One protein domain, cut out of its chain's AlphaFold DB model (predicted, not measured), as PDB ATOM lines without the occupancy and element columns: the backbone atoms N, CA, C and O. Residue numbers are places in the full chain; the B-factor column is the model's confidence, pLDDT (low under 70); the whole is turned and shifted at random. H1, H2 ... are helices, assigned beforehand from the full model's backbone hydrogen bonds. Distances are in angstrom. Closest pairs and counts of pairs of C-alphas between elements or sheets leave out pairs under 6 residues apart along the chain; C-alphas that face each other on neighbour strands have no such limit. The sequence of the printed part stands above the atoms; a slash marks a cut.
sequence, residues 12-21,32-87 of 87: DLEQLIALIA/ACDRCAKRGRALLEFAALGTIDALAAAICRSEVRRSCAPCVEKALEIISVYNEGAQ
ATOM      1  N   ASP A  12     226.846 153.594 227.370       82.56
ATOM      2  CA  ASP A  12     226.439 153.419 228.770       82.56
ATOM      3  C   ASP A  12     224.925 153.617 228.915       82.56
ATOM      4  O   ASP A  12     224.222 152.778 229.492       82.56
ATOM      5  N   LEU A  13     224.391 154.641 228.242       84.19
ATOM      6  CA  LEU A  13     222.954 154.899 228.177       84.19
ATOM      7  C   LEU A  13     222.197 153.736 227.508       84.19
ATOM      8  O   LEU A  13     221.172 153.280 228.017       84.19
ATOM      9  N   GLU A  14     222.728 153.179 226.417       87.56
ATOM     10  CA  GLU A  14     222.190 151.980 225.763       87.56
ATOM     11  C   GLU A  14     222.146 150.772 226.710       87.56
ATOM     12  O   GLU A  14     221.149 150.037 226.730       87.56
ATOM     13  N   GLN A  15     223.200 150.553 227.506       85.25
ATOM     14  CA  GLN A  15     223.251 149.460 228.483       85.25
ATOM     15  C   GLN A  15     222.245 149.657 229.616       85.25
ATOM     16  O   GLN A  15     221.566 148.697 230.005       85.25
ATOM     17  N   LEU A  16     222.104 150.885 230.112       86.50
ATOM     18  CA  LEU A  16     221.146 151.231 231.155       86.50
ATOM     19  C   LEU A  16     219.702 151.034 230.673       86.50
ATOM     20  O   LEU A  16     218.912 150.347 231.327       86.50
ATOM     21  N   ILE A  17     219.376 151.527 229.477       89.19
ATOM     22  CA  ILE A  17     218.070 151.341 228.829       89.19
ATOM     23  C   ILE A  17     217.781 149.855 228.604       89.19
ATOM     24  O   ILE A  17     216.689 149.359 228.913       89.19
ATOM     25  N   ALA A  18     218.770 149.104 228.113       89.44
ATOM     26  CA  ALA A  18     218.648 147.664 227.940       89.44
ATOM     27  C   ALA A  18     218.388 146.947 229.274       89.44
ATOM     28  O   ALA A  18     217.595 145.999 229.311       89.44
ATOM     29  N   LEU A  19     219.023 147.382 230.366       89.06
ATOM     30  CA  LEU A  19     218.836 146.820 231.703       89.06
ATOM     31  C   LEU A  19     217.410 147.061 232.217       89.06
ATOM     32  O   LEU A  19     216.760 146.108 232.670       89.06
ATOM     33  N   ILE A  20     216.904 148.290 232.081       88.25
ATOM     34  CA  ILE A  20     215.532 148.676 232.448       88.25
ATOM     35  C   ILE A  20     214.523 147.819 231.677       88.25
ATOM     36  O   ILE A  20     213.706 147.108 232.278       88.25
ATOM     37  N   ALA A  21     214.662 147.753 230.349       86.44
ATOM     38  CA  ALA A  21     213.814 146.926 229.494       86.44
ATOM     39  C   ALA A  21     213.856 145.438 229.892       86.44
ATOM     40  O   ALA A  21     212.820 144.761 229.957       86.44
ATOM     41  N   ALA A  32     221.867 143.536 231.503       83.50
ATOM     42  CA  ALA A  32     220.857 143.032 230.583       83.50
ATOM     43  C   ALA A  32     221.303 141.675 230.013       83.50
ATOM     44  O   ALA A  32     222.492 141.435 229.832       83.50
ATOM     45  N   CYS A  33     220.362 140.783 229.694       83.81
ATOM     46  CA  CYS A  33     220.704 139.602 228.896       83.81
ATOM     47  C   CYS A  33     221.094 140.022 227.470       83.81
ATOM     48  O   CYS A  33     220.628 141.063 227.000       83.81
ATOM     49  N   ASP A  34     221.850 139.196 226.739       82.38
ATOM     50  CA  ASP A  34     222.282 139.489 225.359       82.38
ATOM     51  C   ASP A  34     221.137 139.939 224.444       82.38
ATOM     52  O   ASP A  34     221.281 140.831 223.611       82.38
ATOM     53  N   ARG A  35     219.952 139.349 224.628       82.81
ATOM     54  CA  ARG A  35     218.751 139.686 223.855       82.81
ATOM     55  C   ARG A  35     218.249 141.109 224.117       82.81
ATOM     56  O   ARG A  35     217.665 141.708 223.216       82.81
ATOM     57  N   CYS A  36     218.407 141.617 225.335       84.50
ATOM     58  CA  CYS A  36     218.043 142.984 225.703       84.50
ATOM     59  C   CYS A  36     219.182 143.961 225.399       84.50
ATOM     60  O   CYS A  36     218.899 145.033 224.880       84.50
ATOM     61  N   ALA A  37     220.440 143.563 225.618       85.00
ATOM     62  CA  ALA A  37     221.618 144.359 225.273       85.00
ATOM     63  C   ALA A  37     221.634 144.731 223.781       85.00
ATOM     64  O   ALA A  37     221.734 145.904 223.439       85.00
ATOM     65  N   LYS A  38     221.366 143.767 222.886       86.19
ATOM     66  CA  LYS A  38     221.251 144.005 221.431       86.19
ATOM     67  C   LYS A  38     220.125 144.965 221.023       86.19
ATOM     68  O   LYS A  38     220.041 145.340 219.859       86.19
ATOM     69  N   ARG A  39     219.219 145.314 221.940       84.25
ATOM     70  CA  ARG A  39     218.084 146.215 221.693       84.25
ATOM     71  C   ARG A  39     218.251 147.583 222.337       84.25
ATOM     72  O   ARG A  39     217.399 148.423 222.080       84.25
ATOM     73  N   GLY A  40     219.292 147.800 223.146       84.94
ATOM     74  CA  GLY A  40     219.531 149.074 223.832       84.94
ATOM     75  C   GLY A  40     219.472 150.249 222.862       84.94
ATOM     76  O   GLY A  40     218.662 151.147 223.053       84.94
ATOM     77  N   ARG A  41     220.200 150.142 221.744       86.62
ATOM     78  CA  ARG A  41     220.195 151.136 220.662       86.62
ATOM     79  C   ARG A  41     218.807 151.416 220.081       86.62
ATOM     80  O   ARG A  41     218.379 152.558 220.051       86.62
ATOM     81  N   ALA A  42     218.074 150.376 219.685       87.38
ATOM     82  CA  ALA A  42     216.735 150.555 219.120       87.38
ATOM     83  C   ALA A  42     215.773 151.214 220.124       87.38
ATOM     84  O   ALA A  42     214.953 152.047 219.756       87.38
ATOM     85  N   LEU A  43     215.866 150.850 221.407       87.62
ATOM     86  CA  LEU A  43     215.056 151.452 222.468       87.62
ATOM     87  C   LEU A  43     215.449 152.908 222.737       87.62
ATOM     88  O   LEU A  43     214.567 153.723 222.989       87.62
ATOM     89  N   LEU A  44     216.739 153.235 222.648       87.75
ATOM     90  CA  LEU A  44     217.237 154.603 222.737       87.75
ATOM     91  C   LEU A  44     216.674 155.472 221.602       87.75
ATOM     92  O   LEU A  44     216.206 156.575 221.859       87.75
ATOM     93  N   GLU A  45     216.636 154.959 220.371       87.31
ATOM     94  CA  GLU A  45     216.030 155.664 219.232       87.31
ATOM     95  C   GLU A  45     214.536 155.950 219.473       87.31
ATOM     96  O   GLU A  45     214.068 157.061 219.230       87.31
ATOM     97  N   PHE A  46     213.783 154.994 220.027       87.31
ATOM     98  CA  PHE A  46     212.382 155.229 220.411       87.31
ATOM     99  C   PHE A  46     212.231 156.232 221.564       87.31
ATOM    100  O   PHE A  46     211.276 157.016 221.563       87.31
ATOM    101  N   ALA A  47     213.154 156.223 222.530       86.94
ATOM    102  CA  ALA A  47     213.179 157.188 223.627       86.94
ATOM    103  C   ALA A  47     213.438 158.613 223.112       86.94
ATOM    104  O   ALA A  47     212.725 159.533 223.505       86.94
ATOM    105  N   ALA A  48     214.357 158.773 222.155       85.81
ATOM    106  CA  ALA A  48     214.646 160.048 221.497       85.81
ATOM    107  C   ALA A  48     213.441 160.618 220.727       85.81
ATOM    108  O   ALA A  48     213.274 161.832 220.644       85.81
ATOM    109  N   LEU A  49     212.568 159.753 220.204       85.31
ATOM    110  CA  LEU A  49     211.308 160.157 219.569       85.31
ATOM    111  C   LEU A  49     210.219 160.572 220.581       85.31
ATOM    112  O   LEU A  49     209.178 161.077 220.168       85.31
ATOM    113  N   GLY A  50     210.410 160.328 221.884       80.19
ATOM    114  CA  GLY A  50     209.451 160.689 222.938       80.19
ATOM    115  C   GLY A  50     208.153 159.871 222.932       80.19
ATOM    116  O   GLY A  50     207.153 160.274 223.525       80.19
ATOM    117  N   THR A  51     208.133 158.716 222.259       85.31
ATOM    118  CA  THR A  51     206.908 157.925 222.052       85.31
ATOM    119  C   THR A  51     206.779 156.790 223.072       85.31
ATOM    120  O   THR A  51     207.273 155.682 222.863       85.31
ATOM    121  N   ILE A  52     206.067 157.040 224.178       86.44
ATOM    122  CA  ILE A  52     205.871 156.045 225.255       86.44
ATOM    123  C   ILE A  52     205.211 154.765 224.722       86.44
ATOM    124  O   ILE A  52     205.681 153.671 225.024       86.44
ATOM    125  N   ASP A  53     204.156 154.874 223.909       82.69
ATOM    126  CA  ASP A  53     203.433 153.707 223.384       82.69
ATOM    127  C   ASP A  53     204.296 152.825 222.471       82.69
ATOM    128  O   ASP A  53     204.302 151.601 222.620       82.69
ATOM    129  N   ALA A  54     205.062 153.433 221.557       84.06
ATOM    130  CA  ALA A  54     205.941 152.699 220.646       84.06
ATOM    131  C   ALA A  54     207.109 152.048 221.400       84.06
ATOM    132  O   ALA A  54     207.433 150.881 221.162       84.06
ATOM    133  N   LEU A  55     207.684 152.765 222.369       87.62
ATOM    134  CA  LEU A  55     208.726 152.239 223.241       87.62
ATOM    135  C   LEU A  55     208.201 151.072 224.095       87.62
ATOM    136  O   LEU A  55     208.815 150.003 224.142       87.62
ATOM    137  N   ALA A  56     207.027 151.225 224.707       87.81
ATOM    138  CA  ALA A  56     206.386 150.173 225.487       87.81
ATOM    139  C   ALA A  56     206.072 148.940 224.625       87.81
ATOM    140  O   ALA A  56     206.294 147.812 225.075       87.81
ATOM    141  N   ALA A  57     205.629 149.131 223.378       85.62
ATOM    142  CA  ALA A  57     205.378 148.038 222.440       85.62
ATOM    143  C   ALA A  57     206.682 147.308 222.066       85.62
ATOM    144  O   ALA A  57     206.747 146.072 222.108       85.62
ATOM    145  N   ALA A  58     207.757 148.056 221.796       86.19
ATOM    146  CA  ALA A  58     209.079 147.504 221.502       86.19
ATOM    147  C   ALA A  58     209.635 146.665 222.673       86.19
ATOM    148  O   ALA A  58     210.211 145.582 222.453       86.19
ATOM    149  N   ILE A  59     209.421 147.121 223.914       86.50
ATOM    150  CA  ILE A  59     209.768 146.394 225.146       86.50
ATOM    151  C   ILE A  59     208.912 145.132 225.279       86.50
ATOM    152  O   ILE A  59     209.460 144.041 225.463       86.50
ATOM    153  N   CYS A  60     207.590 145.270 225.154       84.06
ATOM    154  CA  CYS A  60     206.620 144.199 225.385       84.06
ATOM    155  C   CYS A  60     206.730 143.059 224.361       84.06
ATOM    156  O   CYS A  60     206.373 141.928 224.687       84.06
ATOM    157  N   ARG A  61     207.216 143.337 223.138       74.38
ATOM    158  CA  ARG A  61     207.192 142.402 221.987       74.38
ATOM    159  C   ARG A  61     205.801 141.820 221.704       74.38
ATOM    160  O   ARG A  61     205.701 140.734 221.143       74.38
ATOM    161  N   SER A  62     204.745 142.504 222.124       61.62
ATOM    162  CA  SER A  62     203.383 142.041 221.901       61.62
ATOM    163  C   SER A  62     202.876 142.619 220.592       61.62
ATOM    164  O   SER A  62     202.923 143.829 220.397       61.62
ATOM    165  N   GLU A  63     202.348 141.759 219.726       55.94
ATOM    166  CA  GLU A  63     201.548 142.147 218.551       55.94
ATOM    167  C   GLU A  63     200.127 142.591 218.964       55.94
ATOM    168  O   GLU A  63     199.308 143.007 218.147       55.94
ATOM    169  N   VAL A  64     199.817 142.492 220.260       53.94
ATOM    170  CA  VAL A  64     198.535 142.868 220.853       53.94
ATOM    171  C   VAL A  64     198.455 144.392 220.971       53.94
ATOM    172  O   VAL A  64     199.399 145.022 221.438       53.94
ATOM    173  N   ARG A  65     197.302 144.980 220.612       59.44
ATOM    174  CA  ARG A  65     197.042 146.440 220.542       59.44
ATOM    175  C   ARG A  65     197.403 147.265 221.792       59.44
ATOM    176  O   ARG A  65     197.333 148.486 221.724       59.44
ATOM    177  N   ARG A  66     197.733 146.645 222.932       70.50
ATOM    178  CA  ARG A  66     198.067 147.344 224.178       70.50
ATOM    179  C   ARG A  66     199.274 146.713 224.868       70.50
ATOM    180  O   ARG A  66     199.277 145.516 225.156       70.50
ATOM    181  N   SER A  67     200.266 147.544 225.177       81.00
ATOM    182  CA  SER A  67     201.429 147.174 225.986       81.00
ATOM    183  C   SER A  67     201.021 146.831 227.419       81.00
ATOM    184  O   SER A  67     200.101 147.423 227.983       81.00
ATOM    185  N   CYS A  68     201.722 145.869 228.018       85.12
ATOM    186  CA  CYS A  68     201.493 145.469 229.400       85.12
ATOM    187  C   CYS A  68     201.824 146.618 230.375       85.12
ATOM    188  O   CYS A  68     202.769 147.361 230.120       85.12
ATOM    189  N   ALA A  69     201.114 146.751 231.505       84.75
ATOM    190  CA  ALA A  69     201.415 147.781 232.514       84.75
ATOM    191  C   ALA A  69     202.914 147.847 232.905       84.75
ATOM    192  O   ALA A  69     203.501 148.919 232.761       84.75
ATOM    193  N   PRO A  70     203.604 146.727 233.214       85.94
ATOM    194  CA  PRO A  70     205.031 146.787 233.542       85.94
ATOM    195  C   PRO A  70     205.934 147.130 232.346       85.94
ATOM    196  O   PRO A  70     207.092 147.495 232.520       85.94
ATOM    197  N   CYS A  71     205.441 146.996 231.114       87.81
ATOM    198  CA  CYS A  71     206.144 147.409 229.903       87.81
ATOM    199  C   CYS A  71     206.042 148.928 229.702       87.81
ATOM    200  O   CYS A  71     207.010 149.547 229.265       87.81
ATOM    201  N   VAL A  72     204.890 149.512 230.048       88.75
ATOM    202  CA  VAL A  72     204.661 150.963 230.043       88.75
ATOM    203  C   VAL A  72     205.488 151.639 231.137       88.75
ATOM    204  O   VAL A  72     206.159 152.624 230.857       88.75
ATOM    205  N   GLU A  73     205.527 151.074 232.346       89.88
ATOM    206  CA  GLU A  73     206.357 151.599 233.443       89.88
ATOM    207  C   GLU A  73     207.846 151.648 233.068       89.88
ATOM    208  O   GLU A  73     208.505 152.666 233.261       89.88
ATOM    209  N   LYS A  74     208.363 150.593 232.426       89.75
ATOM    210  CA  LYS A  74     209.740 150.584 231.905       89.75
ATOM    211  C   LYS A  74     209.975 151.632 230.819       89.75
ATOM    212  O   LYS A  74     211.064 152.185 230.748       89.75
ATOM    213  N   ALA A  75     208.995 151.868 229.947       90.44
ATOM    214  CA  ALA A  75     209.107 152.882 228.902       90.44
ATOM    215  C   ALA A  75     209.193 154.292 229.502       90.44
ATOM    216  O   ALA A  75     210.023 155.089 229.073       90.44
ATOM    217  N   LEU A  76     208.387 154.570 230.530       90.31
ATOM    218  CA  LEU A  76     208.446 155.822 231.286       90.31
ATOM    219  C   LEU A  76     209.806 156.006 231.971       90.31
ATOM    220  O   LEU A  76     210.406 157.069 231.847       90.31
ATOM    221  N   GLU A  77     210.318 154.964 232.633       90.12
ATOM    222  CA  GLU A  77     211.642 154.997 233.271       90.12
ATOM    223  C   GLU A  77     212.757 155.266 232.245       90.12
ATOM    224  O   GLU A  77     213.611 156.118 232.472       90.12
ATOM    225  N   ILE A  78     212.718 154.606 231.082       89.75
ATOM    226  CA  ILE A  78     213.682 154.827 229.992       89.75
ATOM    227  C   ILE A  78     213.644 156.276 229.492       89.75
ATOM    228  O   ILE A  78     214.700 156.856 229.261       89.75
ATOM    229  N   ILE A  79     212.457 156.867 229.332       89.44
ATOM    230  CA  ILE A  79     212.322 158.263 228.890       89.44
ATOM    231  C   ILE A  79     212.834 159.237 229.958       89.44
ATOM    232  O   ILE A  79     213.500 160.206 229.604       89.44
ATOM    233  N   SER A  80     212.581 158.978 231.246       88.06
ATOM    234  CA  SER A  80     213.164 159.777 232.338       88.06
ATOM    235  C   SER A  80     214.686 159.750 232.266       88.06
ATOM    236  O   SER A  80     215.314 160.797 232.155       88.06
ATOM    237  N   VAL A  81     215.267 158.549 232.208       87.19
ATOM    238  CA  VAL A  81     216.719 158.348 232.139       87.19
ATOM    239  C   VAL A  81     217.325 158.997 230.896       87.19
ATOM    240  O   VAL A  81     218.386 159.607 230.983       87.19
ATOM    241  N   TYR A  82     216.655 158.900 229.747       86.56
ATOM    242  CA  TYR A  82     217.088 159.571 228.525       86.56
ATOM    243  C   TYR A  82     217.105 161.097 228.691       86.56
ATOM    244  O   TYR A  82     218.094 161.731 228.347       86.56
ATOM    245  N   ASN A  83     216.042 161.681 229.248       83.81
ATOM    246  CA  ASN A  83     215.947 163.128 229.449       83.81
ATOM    247  C   ASN A  83     216.936 163.647 230.503       83.81
ATOM    248  O   ASN A  83     217.437 164.756 230.357       83.81
ATOM    249  N   GLU A  84     217.208 162.870 231.553       82.19
ATOM    250  CA  GLU A  84     218.203 163.197 232.583       82.19
ATOM    251  C   GLU A  84     219.636 163.069 232.056       82.19
ATOM    252  O   GLU A  84     220.482 163.887 232.393       82.19
ATOM    253  N   GLY A  85     219.905 162.071 231.208       66.56
ATOM    254  CA  GLY A  85     221.208 161.879 230.570       66.56
ATOM    255  C   GLY A  85     221.469 162.785 229.364       66.56
ATOM    256  O   GLY A  85     222.603 162.841 228.910       66.56
ATOM    257  N   ALA A  86     220.450 163.465 228.824       58.22
ATOM    258  CA  ALA A  86     220.569 164.393 227.694       58.22
ATOM    259  C   ALA A  86     220.844 165.858 228.104       58.22
ATOM    260  O   ALA A  86     220.976 166.704 227.214       58.22
ATOM    261  N   GLN A  87     220.894 166.162 229.408       47.69
ATOM    262  CA  GLN A  87     221.277 167.474 229.955       47.69
ATOM    263  C   GLN A  87     222.760 167.524 230.315       47.69
ATOM    264  O   GLN A  87     223.348 168.614 230.138       47.69
TER     265      GLN A  87
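Overview. This is residues 12 to 21 and 32 to 87 of the 87 residues of an uncharacterized protein of Streptomyces griseostramineus (UniProt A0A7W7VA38). Two crossed layers of helices pack together: the long helix H5 with the shorter H1 side by side with it, and the helical hairpin of H3 and H4 across them. The small helix H2 packs on H1. The printed part has 66 residues with five named helices, H1 to H5 in order along the chain, and no named strand; the class is all helix. It is compact, with a radius of gyration of the C-alphas of 10.7 A and spans of 33 by 25 by 17 A.

Arrangement. Start at H5, residues 69 to 85. H1, residues 12 to 21, touches it at a shallow tilt of 15 degrees, opposite ways; their closest C-alphas, of Ile 17 and Ile 78, are 5.7 A apart. H4, residues 52 to 60, touches H5 at a steep tilt of 62 degrees, closest at the C-alphas of Ala 56 and Val 72, 4.9 A. H3, residues 40 to 48, is touched by residues 75 to 82 of H5 alone, about perpendicular at 78 degrees; look at C-alphas 47 and 79, the closest, 5.4 A apart. H3 and H4 form a hairpin, closest at the C-alphas of Phe 46 and Leu 55, 5.5 A. H3 also touches H1, about perpendicular at 89 degrees, closest at C-alphas 14 and 40, 4.4 A. H2, residues 34 to 37, touches H1, closest at C-alphas 18 and 37, 5.2 A, and is apart from H4 and H5. In H1, H3, H4 and H5 every O i to N i+4 pair is within hydrogen-bond range; H2 is too short for one.

Along the chain. Find C-alpha 69 at (201.415, 147.781, 232.514); from there H5 runs 24.4 A to C-alpha 85 at (221.208, 161.879, 230.570). H1 begins at C-alpha 12, (226.439, 153.419, 228.770), and is 14.2 A long; H3 measures 12.2 A, H4 11.9 A and H2 4.9 A.

Size, cuts and confidence. Residues 22 to 31 are not printed, and C-alphas 21 and 32 are 8.1 A apart across the cut. No link that is printed whole is long. pLDDT is under 70 at residues 62 to 65 and 85 to 87.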